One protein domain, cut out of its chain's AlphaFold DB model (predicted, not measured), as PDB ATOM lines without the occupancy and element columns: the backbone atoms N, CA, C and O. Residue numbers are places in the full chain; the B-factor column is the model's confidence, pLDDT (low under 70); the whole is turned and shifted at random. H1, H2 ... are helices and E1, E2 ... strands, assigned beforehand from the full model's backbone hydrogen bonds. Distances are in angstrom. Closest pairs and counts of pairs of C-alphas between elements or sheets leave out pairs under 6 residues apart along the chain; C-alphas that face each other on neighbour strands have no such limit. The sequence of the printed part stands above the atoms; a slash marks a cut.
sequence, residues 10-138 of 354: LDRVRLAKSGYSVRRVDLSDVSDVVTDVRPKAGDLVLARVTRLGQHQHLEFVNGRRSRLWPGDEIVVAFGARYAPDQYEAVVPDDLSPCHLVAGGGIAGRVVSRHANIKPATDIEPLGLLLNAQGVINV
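AT A GLANCE: This is residues 10 to 138 of the 354 residues of the protein "DUF1611 domain-containing protein" of Gammaproteobacteria bacterium (UniProt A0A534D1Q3). A small closed barrel of five strands, E2, E5, E8, E7 and E9, makes the core, and the short strands E1 and E6 extend it toward the two ends of the longest axis. The short helix H1 lies outside the barrel, and a small hairpin of E3 and E4 is set off to one side of the ring, between E2 and E5 along the chain. The printed part has 129 residues with one named helix and nine named strands, in the order H1 E1 E2 E3 E4 E5 E6 E7 E8 E9; the barrel sheet is mixed and E3 with E4 is antiparallel. The class is mostly strand, with 57 residues in named elements, under half of the printed part. The whole is compact, with a radius of gyration of the C-alphas of 13.4 A and spans of 44 by 30 by 24 A.

IN THESE COORDINATES: Begin with the ring: find C-alpha 44 at (42.757, -3.976, 29.177), where E2 starts its run of residues 44 to 51, 20.3 A long. E5 holds residues 73 to 78 over 15.2 A, E7 98 to 102 over 12.3 A, and E8 106 to 113 over 15.5 A. E9, the longest strand, runs 27.7 A from residue 121 to C-alpha 131 at (33.689, -9.634, 27.187). Beyond the ring look for E1 at 32 to 34, E6 at 87 to 90, E3 at 57 to 59 and E4 at 65 to 67. H1, residues 10 to 15, begins at C-alpha 10 (35.329, -4.441, 17.796).

HOW THE PARTS SIT: Go round the barrel from E2: antiparallel E5 is on one side, N 45 to O 76 being 2.9 A, and antiparallel E9 on the other, N 48 to O 124 being 2.8 A. E5 and E8 are parallel, with N 107 and O 77 2.8 A apart. The hairpin E7 and E8 has N 99 and O 108 at 2.9 A, and E7 with E9 has N 100 and O 121 at 2.8 A. E8 bends by 80 degrees at residue 109 and pairs with E6 over its residues 109 to 113, N 88 to O 112 being 2.9 A. E9 bends by 60 degrees at residue 124 and pairs with E1 over its residues 128 to 130, N 34 to O 128 being 2.9 A. In the hairpin E3 and E4, N 58 and O 66 are 2.9 A apart; E3 is apart from E7, but only just, at 8.5 A. H1 is on the barrel, outside it, at a height over the sheet of 5.7 A and over none of its strands; its closest C-alphas to E5 are those of Val 13 and Val 75, 7.0 A. Every O i to N i+4 pair in H1 is within hydrogen-bond range.

THE WHOLE: The C-alphas of Asn 116 and Ala 132 are the two farthest apart, 44.1 A. The link from H1 to E1, residues 16 to 31, is long, and its residues 17 to 18 pair with residues 74 to 75 of E5, parallel. The printed part has no cut, its mean pLDDT is 96.4, and no printed residue is under 70.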
ATOM      1  N   LEU A  10      34.698  -3.194  18.237       82.00
ATOM      2  CA  LEU A  10      35.329  -4.441  17.796       82.00
ATOM      3  C   LEU A  10      36.337  -4.266  16.654       82.00
ATOM      4  O   LEU A  10      37.452  -4.782  16.717       82.00
ATOM      5  N   ASP A  11      35.969  -3.519  15.614       86.69
ATOM      6  CA  ASP A  11      36.849  -3.279  14.466       86.69
ATOM      7  C   ASP A  11      38.064  -2.441  14.865       86.69
ATOM      8  O   ASP A  11      39.156  -2.620  14.325       86.69
ATOM      9  N   ARG A  12      37.884  -1.532  15.829       91.81
ATOM     10  CA  ARG A  12      38.973  -0.726  16.388       91.81
ATOM     11  C   ARG A  12      39.974  -1.600  17.134       91.81
ATOM     12  O   ARG A  12      41.160  -1.539  16.833       91.81
ATOM     13  N   VAL A  13      39.498  -2.470  18.025       91.12
ATOM     14  CA  VAL A  13      40.349  -3.403  18.783       91.12
ATOM     15  C   VAL A  13      41.112  -4.355  17.860       91.12
ATOM     16  O   VAL A  13      42.315  -4.527  18.030       91.12
ATOM     17  N   ARG A  14      40.457  -4.914  16.833       88.81
ATOM     18  CA  ARG A  14      41.100  -5.817  15.858       88.81
ATOM     19  C   ARG A  14      42.241  -5.170  15.072       88.81
ATOM     20  O   ARG A  14      43.161  -5.863  14.648       88.81
ATOM     21  N   LEU A  15      42.162  -3.863  14.834       91.62
ATOM     22  CA  LEU A  15      43.156  -3.112  14.061       91.62
ATOM     23  C   LEU A  15      44.187  -2.403  14.942       91.62
ATOM     24  O   LEU A  15      45.217  -1.950  14.437       91.62
ATOM     25  N   ALA A  16      43.911  -2.297  16.240       94.81
ATOM     26  CA  ALA A  16      44.798  -1.688  17.205       94.81
ATOM     27  C   ALA A  16      46.065  -2.529  17.408       94.81
ATOM     28  O   ALA A  16      46.081  -3.762  17.343       94.81
ATOM     29  N   LYS A  17      47.165  -1.839  17.692       95.25
ATOM     30  CA  LYS A  17      48.440  -2.481  18.010       95.25
ATOM     31  C   LYS A  17      48.382  -3.032  19.435       95.25
ATOM     32  O   LYS A  17      48.135  -2.274  20.367       95.25
ATOM     33  N   SER A  18      48.651  -4.319  19.621       95.94
ATOM     34  CA  SER A  18      48.568  -4.954  20.943       95.94
ATOM     35  C   SER A  18      49.940  -5.091  21.598       95.94
ATOM     36  O   SER A  18      50.897  -5.538  20.963       95.94
ATOM     37  N   GLY A  19      50.032  -4.681  22.862       97.38
ATOM     38  CA  GLY A  19      51.253  -4.774  23.657       97.38
ATOM     39  C   GLY A  19      51.557  -6.194  24.137       97.38
ATOM     40  O   GLY A  19      50.674  -7.029  24.304       97.38
ATOM     41  N   TYR A  20      52.825  -6.460  24.416       97.88
ATOM     42  CA  TYR A  20      53.299  -7.707  25.012       97.88
ATOM     43  C   TYR A  20      52.601  -8.071  26.337       97.88
ATOM     44  O   TYR A  20      52.336  -9.239  26.601       97.88
ATOM     45  N   SER A  21      52.271  -7.081  27.166       97.12
ATOM     46  CA  SER A  21      51.630  -7.260  28.476       97.12
ATOM     47  C   SER A  21      50.253  -7.928  28.410       97.12
ATOM     48  O   SER A  21      49.808  -8.493  29.406       97.12
ATOM     49  N   VAL A  22      49.591  -7.884  27.249       96.38
ATOM     50  CA  VAL A  22      48.273  -8.492  27.017       96.38
ATOM     51  C   VAL A  22      48.364  -9.799  26.223       96.38
ATOM     52  O   VAL A  22      47.338 -10.332  25.816       96.38
ATOM     53  N   ARG A  23      49.571 -10.354  26.016       95.88
ATOM     54  CA  ARG A  23      49.825 -11.493  25.107       95.88
ATOM     55  C   ARG A  23      49.021 -12.762  25.378       95.88
ATOM     56  O   ARG A  23      48.923 -13.609  24.499       95.88
ATOM     57  N   ARG A  24      48.527 -12.926  26.605       95.69
ATOM     58  CA  ARG A  24      47.767 -14.107  27.021       95.69
ATOM     59  C   ARG A  24      46.269 -13.981  26.801       95.69
ATOM     60  O   ARG A  24      45.576 -14.990  26.850       95.69
ATOM     61  N   VAL A  25      45.778 -12.763  26.603       95.56
ATOM     62  CA  VAL A  25      44.354 -12.507  26.422       95.56
ATOM     63  C   VAL A  25      43.977 -12.782  24.974       95.56
ATOM     64  O   VAL A  25      44.605 -12.252  24.057       95.56
ATOM     65  N   ASP A  26      42.925 -13.572  24.772       93.50
ATOM     66  CA  ASP A  26      42.298 -13.700  23.464       93.50
ATOM     67  C   ASP A  26      41.446 -12.456  23.180       93.50
ATOM     68  O   ASP A  26      40.379 -12.249  23.754       93.50
ATOM     69  N   LEU A  27      41.941 -11.584  22.300       93.25
ATOM     70  CA  LEU A  27      41.236 -10.357  21.927       93.25
ATOM     71  C   LEU A  27      40.040 -10.612  20.997       93.25
ATOM     72  O   LEU A  27      39.296  -9.674  20.708       93.25
ATOM     73  N   SER A  28      39.841 -11.844  20.515       91.25
ATOM     74  CA  SER A  28      38.651 -12.196  19.737       91.25
ATOM     75  C   SER A  28      37.382 -12.291  20.594       91.25
ATOM     76  O   SER A  28      36.293 -12.087  20.058       91.25
ATOM     77  N   ASP A  29      37.535 -12.468  21.913       89.94
ATOM     78  CA  ASP A  29      36.446 -12.503  22.901       89.94
ATOM     79  C   ASP A  29      35.912 -11.114  23.282       89.94
ATOM     80  O   ASP A  29      34.951 -10.993  24.046       89.94
ATOM     81  N   VAL A  30      36.539 -10.046  22.784       94.88
ATOM     82  CA  VAL A  30      36.092  -8.678  23.049       94.88
ATOM     83  C   VAL A  30      34.717  -8.482  22.419       94.88
ATOM     84  O   VAL A  30      34.532  -8.729  21.229       94.88
ATOM     85  N   SER A  31      33.758  -8.020  23.218       94.06
ATOM     86  CA  SER A  31      32.379  -7.763  22.802       94.06
ATOM     87  C   SER A  31      32.036  -6.275  22.766       94.06
ATOM     88  O   SER A  31      31.207  -5.872  21.953       94.06
ATOM     89  N   ASP A  32      32.656  -5.455  23.622       94.69
ATOM     90  CA  ASP A  32      32.379  -4.016  23.702       94.69
ATOM     91  C   ASP A  32      33.508  -3.240  24.412       94.69
ATOM     92  O   ASP A  32      34.519  -3.817  24.826       94.69
ATOM     93  N   VAL A  33      33.337  -1.925  24.556       95.19
ATOM     94  CA  VAL A  33      34.223  -1.017  25.284       95.19
ATOM     95  C   VAL A  33      33.407  -0.146  26.245       95.19
ATOM     96  O   VAL A  33      32.400   0.435  25.852       95.19
ATOM     97  N   VAL A  34      33.861  -0.002  27.494       95.81
ATOM     98  CA  VAL A  34      33.185   0.804  28.527       95.81
ATOM     99  C   VAL A  34      34.041   1.975  29.003       95.81
ATOM    100  O   VAL A  34      35.253   1.842  29.173       95.81
ATOM    101  N   THR A  35      33.417   3.131  29.234       94.88
ATOM    102  CA  THR A  35      34.110   4.372  29.615       94.88
ATOM    103  C   THR A  35      33.819   4.853  31.037       94.88
ATOM    104  O   THR A  35      34.658   5.528  31.624       94.88
ATOM    105  N   ASP A  36      32.674   4.488  31.616       91.38
ATOM    106  CA  ASP A  36      32.251   4.934  32.953       91.38
ATOM    107  C   ASP A  36      32.602   3.901  34.039       91.38
ATOM    108  O   ASP A  36      31.752   3.380  34.759       91.38
ATOM    109  N   VAL A  37      33.880   3.506  34.083       94.25
ATOM    110  CA  VAL A  37      34.409   2.515  35.031       94.25
ATOM    111  C   VAL A  37      35.802   2.932  35.492       94.25
ATOM    112  O   VAL A  37      36.661   3.288  34.685       94.25
ATOM    113  N   ARG A  38      36.055   2.834  36.801       96.94
ATOM    114  CA  ARG A  38      37.392   3.031  37.376       96.94
ATOM    115  C   ARG A  38      38.322   1.877  36.977       96.94
ATOM    116  O   ARG A  38      38.004   0.730  37.314       96.94
ATOM    117  N   PRO A  39      39.470   2.149  36.330       97.88
ATOM    118  CA  PRO A  39      40.390   1.101  35.915       97.88
ATOM    119  C   PRO A  39      41.057   0.424  37.112       97.88
ATOM    120  O   PRO A  39      41.349   1.042  38.140       97.88
ATOM    121  N   LYS A  40      41.340  -0.867  36.963       98.25
ATOM    122  CA  LYS A  40      42.105  -1.678  37.912       98.25
ATOM    123  C   LYS A  40      43.404  -2.155  37.275       98.25
ATOM    124  O   LYS A  40      43.563  -2.205  36.057       98.25
ATOM    125  N   ALA A  41      44.358  -2.535  38.122       98.31
ATOM    126  CA  ALA A  41      45.595  -3.152  37.659       98.31
ATOM    127  C   ALA A  41      45.288  -4.418  36.842       98.31
ATOM    128  O   ALA A  41      44.620  -5.334  37.325       98.31
ATOM    129  N   GLY A  42      45.807  -4.463  35.620       98.44
ATOM    130  CA  GLY A  42      45.615  -5.548  34.671       98.44
ATOM    131  C   GLY A  42      44.429  -5.385  33.721       98.44
ATOM    132  O   GLY A  42      44.324  -6.202  32.810       98.44
ATOM    133  N   ASP A  43      43.568  -4.377  33.898       98.75
ATOM    134  CA  ASP A  43      42.452  -4.145  32.974       98.75
ATOM    135  C   ASP A  43      42.988  -3.739  31.601       98.75
ATOM    136  O   ASP A  43      43.916  -2.925  31.497       98.75
ATOM    137  N   LEU A  44      42.406  -4.308  30.549       98.56
ATOM    138  CA  LEU A  44      42.757  -3.976  29.177       98.56
ATOM    139  C   LEU A  44      42.059  -2.689  28.759       98.56
ATOM    140  O   LEU A  44      40.854  -2.533  28.947       98.56
ATOM    141  N   VAL A  45      42.816  -1.794  28.136       98.56
ATOM    142  CA  VAL A  45      42.331  -0.504  27.658       98.56
ATOM    143  C   VAL A  45      42.664  -0.334  26.183       98.56
ATOM    144  O   VAL A  45      43.810  -0.525  25.762       98.56
ATOM    145  N   LEU A  46      41.653   0.042  25.398       98.50
ATOM    146  CA  LEU A  46      41.869   0.627  24.083       98.50
ATOM    147  C   LEU A  46      42.258   2.085  24.303       98.50
ATOM    148  O   LEU A  46      41.512   2.831  24.933       98.50
ATOM    149  N   ALA A  47      43.406   2.508  23.794       98.56
ATOM    150  CA  ALA A  47      43.880   3.878  23.938       98.56
ATOM    151  C   ALA A  47      44.385   4.432  22.609       98.56
ATOM    152  O   ALA A  47      44.830   3.685  21.740       98.56
ATOM    153  N   ARG A  48      44.337   5.753  22.452       98.62
ATOM    154  CA  ARG A  48      44.914   6.467  21.313       98.62
ATOM    155  C   ARG A  48      46.215   7.131  21.725       98.62
ATOM    156  O   ARG A  48      46.260   7.819  22.737       98.62
ATOM    157  N   VAL A  49      47.262   6.988  20.924       98.75
ATOM    158  CA  VAL A  49      48.507   7.740  21.112       98.75
ATOM    159  C   VAL A  49      48.273   9.196  20.726       98.75
ATOM    160  O   VAL A  49      47.924   9.481  19.584       98.75
ATOM    161  N   THR A  50      48.489  10.130  21.649       98.69
ATOM    162  CA  THR A  50      48.282  11.567  21.392       98.69
ATOM    163  C   THR A  50      49.599  12.302  21.168       98.69
ATOM    164  O   THR A  50      49.681  13.162  20.291       98.69
ATOM    165  N   ARG A  51      50.668  11.927  21.886       98.56
ATOM    166  CA  ARG A  51      52.010  12.504  21.712       98.56
ATOM    167  C   ARG A  51      53.107  11.496  22.045       98.56
ATOM    168  O   ARG A  51      53.065  10.839  23.077       98.56
ATOM    169  N   LEU A  52      54.138  11.416  21.202       98.44
ATOM    170  CA  LEU A  52      55.293  10.548  21.448       98.44
ATOM    171  C   LEU A  52      56.253  11.136  22.487       98.44
ATOM    172  O   LEU A  52      56.652  12.296  22.395       98.44
ATOM    173  N   GLY A  53      56.677  10.286  23.418       98.06
ATOM    174  CA  GLY A  53      57.694  10.564  24.423       98.06
ATOM    175  C   GLY A  53      58.842   9.555  24.350       98.06
ATOM    176  O   GLY A  53      59.400   9.296  23.279       98.06
ATOM    177  N   GLN A  54      59.216   8.990  25.498       97.62
ATOM    178  CA  GLN A  54      60.276   7.982  25.617       97.62
ATOM    179  C   GLN A  54      59.953   6.679  24.881       97.62
ATOM    180  O   GLN A  54      60.778   6.176  24.118       97.62
ATOM    181  N   HIS A  55      58.757   6.124  25.099       97.31
ATOM    182  CA  HIS A  55      58.348   4.854  24.495       97.31
ATOM    183  C   HIS A  55      57.751   5.111  23.114       97.31
ATOM    184  O   HIS A  55      56.545   5.279  22.957       97.31
ATOM    185  N   GLN A  56      58.622   5.178  22.107       97.81
ATOM    186  CA  GLN A  56      58.246   5.425  20.704       97.81
ATOM    187  C   GLN A  56      57.862   4.155  19.938       97.81
ATOM    188  O   GLN A  56      57.504   4.216  18.763       97.81
ATOM    189  N   HIS A  57      57.984   2.999  20.586       97.81
ATOM    190  CA  HIS A  57      57.636   1.703  20.027       97.81
ATOM    191  C   HIS A  57      56.772   0.944  21.028       97.81
ATOM    192  O   HIS A  57      57.010   1.038  22.235       97.81
ATOM    193  N   LEU A  58      55.828   0.165  20.510       97.81
ATOM    194  CA  LEU A  58      55.097  -0.847  21.255       97.81
ATOM    195  C   LEU A  58      55.644  -2.218  20.863       97.81
ATOM    196  O   LEU A  58      55.741  -2.544  19.679       97.81
ATOM    197  N   GLU A  59      56.045  -2.999  21.852       97.50
ATOM    198  CA  GLU A  59      56.484  -4.371  21.656       97.50
ATOM    199  C   GLU A  59      55.277  -5.297  21.556       97.50
ATOM    200  O   GLU A  59      54.402  -5.280  22.419       97.50
ATOM    201  N   PHE A  60      55.234  -6.086  20.488       93.62
ATOM    202  CA  PHE A  60      54.171  -7.043  20.223       93.62
ATOM    203  C   PHE A  60      54.450  -8.390  20.887       93.62
ATOM    204  O   PHE A  60      55.569  -8.704  21.289       93.62
ATOM    205  N   VAL A  61      53.419  -9.232  20.910       86.62
ATOM    206  CA  VAL A  61      53.460 -10.603  21.440       86.62
ATOM    207  C   VAL A  61      54.511 -11.498  20.773       86.62
ATOM    208  O   VAL A  61      54.951 -12.465  21.375       86.62
ATOM    209  N   ASN A  62      54.926 -11.175  19.543       87.00
ATOM    210  CA  ASN A  62      55.946 -11.899  18.780       87.00
ATOM    211  C   ASN A  62      57.345 -11.254  18.859       87.00
ATOM    212  O   ASN A  62      58.198 -11.542  18.025       87.00
ATOM    213  N   GLY A  63      57.549 -10.301  19.774       89.50
ATOM    214  CA  GLY A  63      58.814  -9.584  19.958       89.50
ATOM    215  C   GLY A  63      59.089  -8.471  18.946       89.50
ATOM    216  O   GLY A  63      60.044  -7.708  19.106       89.50
ATOM    217  N   ARG A  64      58.238  -8.282  17.927       94.31
ATOM    218  CA  ARG A  64      58.376  -7.140  17.017       94.31
ATOM    219  C   ARG A  64      58.131  -5.835  17.773       94.31
ATOM    220  O   ARG A  64      57.059  -5.610  18.327       94.31
ATOM    221  N   ARG A  65      59.092  -4.913  17.703       95.69
ATOM    222  CA  ARG A  65      58.959  -3.546  18.229       95.69
ATOM    223  C   ARG A  65      58.393  -2.626  17.152       95.69
ATOM    224  O   ARG A  65      59.106  -2.176  16.259       95.69
ATOM    225  N   SER A  66      57.093  -2.373  17.210       96.06
ATOM    226  CA  SER A  66      56.379  -1.567  16.222       96.06
ATOM    227  C   SER A  66      56.449  -0.084  16.561       96.06
ATOM    228  O   SER A  66      56.119   0.311  17.676       96.06
ATOM    229  N   ARG A  67      56.861   0.750  15.601       97.44
ATOM    230  CA  ARG A  67      56.895   2.208  15.776       97.44
ATOM    231  C   ARG A  67      55.483   2.757  15.981       97.44
ATOM    232  O   ARG A  67      54.552   2.377  15.261       97.44
ATOM    233  N   LEU A  68      55.350   3.646  16.958       98.25
ATOM    234  CA  LEU A  68      54.127   4.376  17.263       98.25
ATOM    235  C   LEU A  68      54.100   5.722  16.536       98.25
ATOM    236  O   LEU A  68      55.139   6.348  16.317       98.25
ATOM    237  N   TRP A  69      52.891   6.169  16.225       97.88
ATOM    238  CA  TRP A  69      52.570   7.461  15.638       97.88
ATOM    239  C   TRP A  69      51.378   8.072  16.382       97.88
ATOM    240  O   TRP A  69      50.487   7.333  16.803       97.88
ATOM    241  N   PRO A  70      51.322   9.403  16.549       98.44
ATOM    242  CA  PRO A  70      50.103  10.059  17.007       98.44
ATOM    243  C   PRO A  70      48.900   9.651  16.145       98.44
ATOM    244  O   PRO A  70      48.994   9.619  14.919       98.44
ATOM    245  N   GLY A  71      47.786   9.325  16.794       97.69
ATOM    246  CA  GLY A  71      46.581   8.783  16.168       97.69
ATOM    247  C   GLY A  71      46.509   7.255  16.132       97.69
ATOM    248  O   GLY A  71      45.413   6.733  15.939       97.69
ATOM    249  N   ASP A  72      47.615   6.535  16.362       98.00
ATOM    250  CA  ASP A  72      47.574   5.075  16.493       98.00
ATOM    251  C   ASP A  72      46.676   4.661  17.663       98.00
ATOM    252  O   ASP A  72      46.774   5.214  18.761       98.00
ATOM    253  N   GLU A  73      45.860   3.634  17.443       97.94
ATOM    254  CA  GLU A  73      45.126   2.956  18.509       97.94
ATOM    255  C   GLU A  73      45.904   1.726  18.976       97.94
ATOM    256  O   GLU A  73      46.472   0.974  18.174       97.94
ATOM    257  N   ILE A  74      45.960   1.548  20.293       98.19
ATOM    258  CA  ILE A  74      46.721   0.499  20.962       98.19
ATOM    259  C   ILE A  74      45.855  -0.218  21.997       98.19
ATOM    260  O   ILE A  74      45.006   0.404  22.633       98.19
ATOM    261  N   VAL A  75      46.112  -1.508  22.191       98.12
ATOM    262  CA  VAL A  75      45.567  -2.305  23.295       98.12
ATOM    263  C   VAL A  75      46.699  -2.619  24.259       98.12
ATOM    264  O   VAL A  75      47.703  -3.239  23.896       98.12
ATOM    265  N   VAL A  76      46.541  -2.148  25.489       98.62
ATOM    266  CA  VAL A  76      47.539  -2.230  26.561       98.62
ATOM    267  C   VAL A  76      46.844  -2.526  27.888       98.62
ATOM    268  O   VAL A  76      45.620  -2.452  27.973       98.62
ATOM    269  N   ALA A  77      47.605  -2.865  28.926       98.62
ATOM    270  CA  ALA A  77      47.064  -3.108  30.261       98.62
ATOM    271  C   ALA A  77      47.347  -1.925  31.195       98.62
ATOM    272  O   ALA A  77      48.448  -1.368  31.177       98.62
ATOM    273  N   PHE A  78      46.397  -1.571  32.058       98.81
ATOM    274  CA  PHE A  78      46.666  -0.653  33.163       98.81
ATOM    275  C   PHE A  78      47.593  -1.298  34.198       98.81
ATOM    276  O   PHE A  78      47.419  -2.455  34.578       98.81
ATOM    277  N   GLY A  79      48.572  -0.552  34.706       98.38
ATOM    278  CA  GLY A  79      49.483  -1.077  35.718       98.38
ATOM    279  C   GLY A  79      50.339  -0.013  36.393       98.38
ATOM    280  O   GLY A  79      50.698   1.000  35.796       98.38
ATOM    281  N   ALA A  80      50.697  -0.275  37.650       97.81
ATOM    282  CA  ALA A  80      51.722   0.489  38.341       97.81
ATOM    283  C   ALA A  80      53.117   0.162  37.786       97.81
ATOM    284  O   ALA A  80      53.392  -0.952  37.330       97.81
ATOM    285  N   ARG A  81      54.030   1.125  37.862       96.75
ATOM    286  CA  ARG A  81      55.430   0.933  37.491       96.75
ATOM    287  C   ARG A  81      56.319   1.500  38.584       96.75
ATOM    288  O   ARG A  81      56.114   2.625  39.018       96.75
ATOM    289  N   TYR A  82      57.327   0.733  38.975       95.06
ATOM    290  CA  TYR A  82      58.427   1.201  39.805       95.06
ATOM    291  C   TYR A  82      59.722   0.898  39.056       95.06
ATOM    292  O   TYR A  82      60.102  -0.263  38.929       95.06
ATOM    293  N   ALA A  83      60.348   1.923  38.482       94.62
ATOM    294  CA  ALA A  83      61.570   1.774  37.701       94.62
ATOM    295  C   ALA A  83      62.474   3.002  37.918       94.62
ATOM    296  O   ALA A  83      62.246   4.025  37.268       94.62
ATOM    297  N   PRO A  84      63.479   2.915  38.814       91.31
ATOM    298  CA  PRO A  84      64.305   4.054  39.224       91.31
ATOM    299  C   PRO A  84      64.970   4.821  38.073       91.31
ATOM    300  O   PRO A  84      64.917   6.047  38.063       91.31
ATOM    301  N   ASP A  85      65.495   4.135  37.051       92.88
ATOM    302  CA  ASP A  85      66.098   4.796  35.873       92.88
ATOM    303  C   ASP A  85      65.068   5.112  34.768       92.88
ATOM    304  O   ASP A  85      65.432   5.311  33.610       92.88
ATOM    305  N   GLN A  86      63.766   5.086  35.075       94.75
ATOM    306  CA  GLN A  86      62.673   5.366  34.136       94.75
ATOM    307  C   GLN A  86      61.576   6.212  34.802       94.75
ATOM    308  O   GLN A  86      61.728   7.426  34.960       94.75
ATOM    309  N   TYR A  87      60.461   5.573  35.157       95.56
ATOM    310  CA  TYR A  87      59.264   6.200  35.697       95.56
ATOM    311  C   TYR A  87      58.777   5.435  36.914       95.56
ATOM    312  O   TYR A  87      58.772   4.199  36.930       95.56
ATOM    313  N   GLU A  88      58.243   6.188  37.859       97.75
ATOM    314  CA  GLU A  88      57.238   5.703  38.785       97.75
ATOM    315  C   GLU A  88      55.856   6.048  38.229       97.75
ATOM    316  O   GLU A  88      55.621   7.168  37.763       97.75
ATOM    317  N   ALA A  89      54.932   5.097  38.270       98.38
ATOM    318  CA  ALA A  89      53.567   5.309  37.828       98.38
ATOM    319  C   ALA A  89      52.576   4.498  38.653       98.38
ATOM    320  O   ALA A  89      52.890   3.417  39.153       98.38
ATOM    321  N   VAL A  90      51.351   5.006  38.724       98.56
ATOM    322  CA  VAL A  90      50.218   4.360  39.388       98.56
ATOM    323  C   VAL A  90      49.094   4.105  38.391       98.56
ATOM    324  O   VAL A  90      49.013   4.754  37.343       98.56
ATOM    325  N   VAL A  91      48.208   3.167  38.723       98.44
ATOM    326  CA  VAL A  91      46.932   3.030  38.012       98.44
ATOM    327  C   VAL A  91      46.101   4.290  38.305       98.44
ATOM    328  O   VAL A  91      46.006   4.666  39.475       98.44
ATOM    329  N   PRO A  92      45.574   4.992  37.285       97.56
ATOM    330  CA  PRO A  92      44.746   6.178  37.499       97.56
ATOM    331  C   PRO A  92      43.405   5.821  38.157       97.56
ATOM    332  O   PRO A  92      43.009   4.660  38.204       97.56
ATOM    333  N   ASP A  93      42.704   6.828  38.679       96.62
ATOM    334  CA  ASP A  93      41.406   6.639  39.342       96.62
ATOM    335  C   ASP A  93      40.218   6.654  38.369       96.62
ATOM    336  O   ASP A  93      39.104   6.293  38.745       96.62
ATOM    337  N   ASP A  94      40.469   7.031  37.120       97.25
ATOM    338  CA  ASP A  94      39.510   7.150  36.029       97.25
ATOM    339  C   ASP A  94      40.209   6.902  34.674       97.25
ATOM    340  O   ASP A  94      41.383   6.520  34.613       97.25
ATOM    341  N   LEU A  95      39.479   7.104  33.577       97.62
ATOM    342  CA  LEU A  95      39.981   6.983  32.205       97.62
ATOM    343  C   LEU A  95      40.439   8.322  31.606       97.62
ATOM    344  O   LEU A  95      40.445   8.489  30.387       97.62
ATOM    345  N   SER A  96      40.832   9.282  32.446       97.44
ATOM    346  CA  SER A  96      41.457  10.522  31.981       97.44
ATOM    347  C   SER A  96      42.751  10.242  31.190       97.44
ATOM    348  O   SER A  96      43.373   9.181  31.354       97.44
ATOM    349  N   PRO A  97      43.182  11.171  30.310       98.38
ATOM    350  CA  PRO A  97      44.450  11.044  29.602       98.38
ATOM    351  C   PRO A  97      45.603  10.677  30.541       98.38
ATOM    352  O   PRO A  97      45.794  11.277  31.600       98.38
ATOM    353  N   CYS A  98      46.384   9.679  30.143       98.62
ATOM    354  CA  CYS A  98      47.499   9.168  30.926       98.62
ATOM    355  C   CYS A  98      48.691   8.852  30.014       98.62
ATOM    356  O   CYS A  98      48.879   9.496  28.981       98.62
ATOM    357  N   HIS A  99      49.542   7.902  30.405       98.81
ATOM    358  CA  HIS A  99      50.806   7.661  29.723       98.81
ATOM    359  C   HIS A  99      51.020   6.180  29.429       98.81
ATOM    360  O   HIS A  99      50.693   5.307  30.235       98.81
ATOM    361  N   LEU A 100      51.671   5.899  28.303       98.69
ATOM    362  CA  LEU A 100      52.325   4.622  28.061       98.69
ATOM    363  C   LEU A 100      53.630   4.613  28.860       98.69
ATOM    364  O   LEU A 100      54.637   5.199  28.452       98.69
ATOM    365  N   VAL A 101      53.601   3.967  30.021       98.06
ATOM    366  CA  VAL A 101      54.706   3.977  30.978       98.06
ATOM    367  C   VAL A 101      55.710   2.873  30.722       98.06
ATOM    368  O   VAL A 101      56.812   3.003  31.231       98.06
ATOM    369  N   ALA A 102      55.406   1.847  29.916       97.50
ATOM    370  CA  ALA A 102      56.369   0.845  29.441       97.50
ATOM    371  C   ALA A 102      56.075   0.384  28.003       97.50
ATOM    372  O   ALA A 102      54.918   0.187  27.636       97.50
ATOM    373  N   GLY A 103      57.132   0.154  27.215       96.75
ATOM    374  CA  GLY A 103      57.040  -0.265  25.810       96.75
ATOM    375  C   GLY A 103      56.416  -1.645  25.576       96.75
ATOM    376  O   GLY A 103      55.949  -1.902  24.474       96.75
ATOM    377  N   GLY A 104      56.333  -2.501  26.600       97.44
ATOM    378  CA  GLY A 104      55.558  -3.744  26.540       97.44
ATOM    379  C   GLY A 104      54.043  -3.540  26.647       97.44
ATOM    380  O   GLY A 104      53.300  -4.512  26.623       97.44
ATOM    381  N   GLY A 105      53.565  -2.296  26.735       98.12
ATOM    382  CA  GLY A 105      52.139  -1.980  26.752       98.12
ATOM    383  C   GLY A 105      51.578  -1.826  28.156       98.12
ATOM    384  O   GLY A 105      50.626  -2.515  28.514       98.12
ATOM    385  N   ILE A 106      52.156  -0.935  28.961       98.62
ATOM    386  CA  ILE A 106      51.606  -0.596  30.281       98.62
ATOM    387  C   ILE A 106      51.114   0.845  30.266       98.62
ATOM    388  O   ILE A 106      51.907   1.759  30.031       98.62
ATOM    389  N   ALA A 107      49.822   1.035  30.518       98.75
ATOM    390  CA  ALA A 107      49.192   2.330  30.724       98.75
ATOM    391  C   ALA A 107      49.214   2.702  32.213       98.75
ATOM    392  O   ALA A 107      48.934   1.872  33.079       98.75
ATOM    393  N   GLY A 108      49.529   3.957  32.518       98.56
ATOM    394  CA  GLY A 108      49.551   4.456  33.888       98.56
ATOM    395  C   GLY A 108      49.722   5.967  33.968       98.56
ATOM    396  O   GLY A 108      50.110   6.639  33.007       98.56
ATOM    397  N   ARG A 109      49.447   6.529  35.143       98.62
ATOM    398  CA  ARG A 109      49.721   7.934  35.440       98.62
ATOM    399  C   ARG A 109      51.104   8.045  36.068       98.62
ATOM    400  O   ARG A 109      51.337   7.497  37.142       98.62
ATOM    401  N   VAL A 110      52.014   8.746  35.394       98.56
ATOM    402  CA  VAL A 110      53.361   9.014  35.913       98.56
ATOM    403  C   VAL A 110      53.257   9.855  37.186       98.56
ATOM    404  O   VAL A 110      52.510  10.831  37.230       98.56
ATOM    405  N   VAL A 111      54.007   9.459  38.212       98.06
ATOM    406  CA  VAL A 111      54.141  10.171  39.492       98.06
ATOM    407  C   VAL A 111      55.494  10.865  39.554       98.06
ATOM    408  O   VAL A 111      55.570  12.061  39.821       98.06
ATOM    409  N   SER A 112      56.559  10.128  39.241       97.69
ATOM    410  CA  SER A 112      57.921  10.644  39.200       97.69
ATOM    411  C   SER A 112      58.672  10.096  37.984       97.69
ATOM    412  O   SER A 112      58.293   9.092  37.372       97.69
ATOM    413  N   ARG A 113      59.719  10.811  37.572       97.44
ATOM    414  CA  ARG A 113      60.505  10.514  36.372       97.44
ATOM    415  C   ARG A 113      61.978  10.751  36.657       97.44
ATOM    416  O   ARG A 113      62.340  11.810  37.164       97.44
ATOM    417  N   HIS A 114      62.820   9.815  36.238       96.94
ATOM    418  CA  HIS A 114      64.265   9.985  36.276       96.94
ATOM    419  C   HIS A 114      64.716  11.197  35.435       96.94
ATOM    420  O   HIS A 114      64.230  11.409  34.322       96.94
ATOM    421  N   ALA A 115      65.678  11.982  35.929       96.62
ATOM    422  CA  ALA A 115      66.081  13.251  35.310       96.62
ATOM    423  C   ALA A 115      66.548  13.109  33.845       96.62
ATOM    424  O   ALA A 115      66.234  13.956  33.012       96.62
ATOM    425  N   ASN A 116      67.228  12.004  33.519       95.88
ATOM    426  CA  ASN A 116      67.767  11.739  32.176       95.88
ATOM    427  C   ASN A 116      66.765  11.084  31.209       95.88
ATOM    428  O   ASN A 116      67.141  10.682  30.109       95.88
ATOM    429  N   ILE A 117      65.501  10.929  31.608       96.94
ATOM    430  CA  ILE A 117      64.481  10.246  30.812       96.94
ATOM    431  C   ILE A 117      63.505  11.264  30.229       96.94
ATOM    432  O   ILE A 117      63.057  12.192  30.906       96.94
ATOM    433  N   LYS A 118      63.162  11.090  28.946       97.69
ATOM    434  CA  LYS A 118      62.174  11.940  28.264       97.69
ATOM    435  C   LYS A 118      60.809  11.830  28.961       97.69
ATOM    436  O   LYS A 118      60.546  10.833  29.633       97.69
ATOM    437  N   PRO A 119      59.892  12.799  28.799       98.12
ATOM    438  CA  PRO A 119      58.487  12.586  29.153       98.12
ATOM    439  C   PRO A 119      57.952  11.262  28.586       98.12
ATOM    440  O   PRO A 119      58.400  10.819  27.525       98.12
ATOM    441  N   ALA A 120      57.030  10.617  29.301       98.44
ATOM    442  CA  ALA A 120      56.381   9.408  28.802       98.44
ATOM    443  C   ALA A 120      55.533   9.725  27.554       98.44
ATOM    444  O   ALA A 120      55.222  10.882  27.285       98.44
ATOM    445  N   THR A 121      55.221   8.701  26.762       98.75
ATOM    446  CA  THR A 121      54.316   8.844  25.610       98.75
ATOM    447  C   THR A 121      52.900   9.043  26.133       98.75
ATOM    448  O   THR A 121      52.441   8.232  26.935       98.75
ATOM    449  N   ASP A 122      52.222  10.095  25.683       98.81
ATOM    450  CA  ASP A 122      50.869  10.426  26.120       98.81
ATOM    451  C   ASP A 122      49.853   9.580  25.353       98.81
ATOM    452  O   ASP A 122      49.954   9.397  24.130       98.81
ATOM    453  N   ILE A 123      48.872   9.063  26.089       98.81
ATOM    454  CA  ILE A 123      47.781   8.260  25.550       98.81
ATOM    455  C   ILE A 123      46.442   8.731  26.117       98.81
ATOM    456  O   ILE A 123      46.329   9.121  27.277       98.81
ATOM    457  N   GLU A 124      45.415   8.668  25.287       98.62
ATOM    458  CA  GLU A 124      44.024   8.921  25.643       98.62
ATOM    459  C   GLU A 124      43.304   7.570  25.747       98.62
ATOM    460  O   GLU A 124      43.120   6.913  24.717       98.62
ATOM    461  N   PRO A 125      42.922   7.111  26.952       98.44
ATOM    462  CA  PRO A 125      42.040   5.959  27.101       98.44
ATOM    463  C   PRO A 125      40.707   6.191  26.379       98.44
ATOM    464  O   PRO A 125      40.017   7.177  26.609       98.44
ATOM    465  N   LEU A 126      40.341   5.263  25.500       97.62
ATOM    466  CA  LEU A 126      39.081   5.267  24.754       97.62
ATOM    467  C   LEU A 126      38.020   4.388  25.429       97.62
ATOM    468  O   LEU A 126      36.841   4.503  25.110       97.62
ATOM    469  N   GLY A 127      38.453   3.517  26.344       97.69
ATOM    470  CA  GLY A 127      37.617   2.694  27.210       97.69
ATOM    471  C   GLY A 127      38.266   1.351  27.554       97.69
ATOM    472  O   GLY A 127      39.220   0.915  26.901       97.69
ATOM    473  N   LEU A 128      37.749   0.700  28.593       98.44
ATOM    474  CA  LEU A 128      38.143  -0.648  28.996       98.44
ATOM    475  C   LEU A 128      37.466  -1.690  28.108       98.44
ATOM    476  O   LEU A 128      36.304  -1.525  27.746       98.44
ATOM    477  N   LEU A 129      38.177  -2.766  27.777       98.06
ATOM    478  CA  LEU A 129      37.626  -3.841  26.952       98.06
ATOM    479  C   LEU A 129      36.680  -4.723  27.774       98.06
ATOM    480  O   LEU A 129      37.013  -5.112  28.894       98.06
ATOM    481  N   LEU A 130      35.526  -5.062  27.202       97.00
ATOM    482  CA  LEU A 130      34.535  -5.965  27.783       97.00
ATOM    483  C   LEU A 130      34.467  -7.286  27.014       97.00
ATOM    484  O   LEU A 130      34.598  -7.296  25.791       97.00
ATOM    485  N   ASN A 131      34.184  -8.369  27.729       95.00
ATOM    486  CA  ASN A 131      33.689  -9.634  27.187       95.00
ATOM    487  C   ASN A 131      32.416 -10.070  27.941       95.00
ATOM    488  O   ASN A 131      31.882  -9.331  28.774       95.00
ATOM    489  N   ALA A 132      31.938 -11.291  27.692       93.88
ATOM    490  CA  ALA A 132      30.750 -11.842  28.350       93.88
ATOM    491  C   ALA A 132      30.862 -11.946  29.889       93.88
ATOM    492  O   ALA A 132      29.844 -12.044  30.571       93.88
ATOM    493  N   GLN A 133      32.077 -11.926  30.445       94.06
ATOM    494  CA  GLN A 133      32.351 -11.996  31.882       94.06
ATOM    495  C   GLN A 133      32.556 -10.609  32.522       94.06
ATOM    496  O   GLN A 133      32.680 -10.517  33.744       94.06
ATOM    497  N   GLY A 134      32.563  -9.531  31.728       95.88
ATOM    498  CA  GLY A 134      32.753  -8.153  32.181       95.88
ATOM    499  C   GLY A 134      34.053  -7.536  31.665       95.88
ATOM    500  O   GLY A 134      34.487  -7.820  30.552       95.88
ATOM    501  N   VAL A 135      34.662  -6.646  32.457       97.81
ATOM    502  CA  VAL A 135      35.939  -6.005  32.099       97.81
ATOM    503  C   VAL A 135      37.040  -7.054  31.994       97.81
ATOM    504  O   VAL A 135      37.308  -7.789  32.946       97.81
ATOM    505  N   ILE A 136      37.692  -7.097  30.834       98.19
ATOM    506  CA  ILE A 136      38.777  -8.028  30.564       98.19
ATOM    507  C   ILE A 136      40.011  -7.589  31.345       98.19
ATOM    508  O   ILE A 136      40.514  -6.475  31.192       98.19
ATOM    509  N   ASN A 137      40.530  -8.509  32.151       98.38
ATOM    510  CA  ASN A 137      41.735  -8.321  32.940       98.38
ATOM    511  C   ASN A 137      42.718  -9.457  32.652       98.38
ATOM    512  O   ASN A 137      42.312 -10.618  32.565       98.38
ATOM    513  N   VAL A 138      44.013  -9.148  32.568       98.00
ATOM    514  CA  VAL A 138      45.069 -10.150  32.319       98.00
ATOM    515  C   VAL A 138      45.066 -11.311  33.324       98.00
ATOM    516  O   VAL A 138      45.504 -12.405  32.981       98.00
TER     517      VAL A 138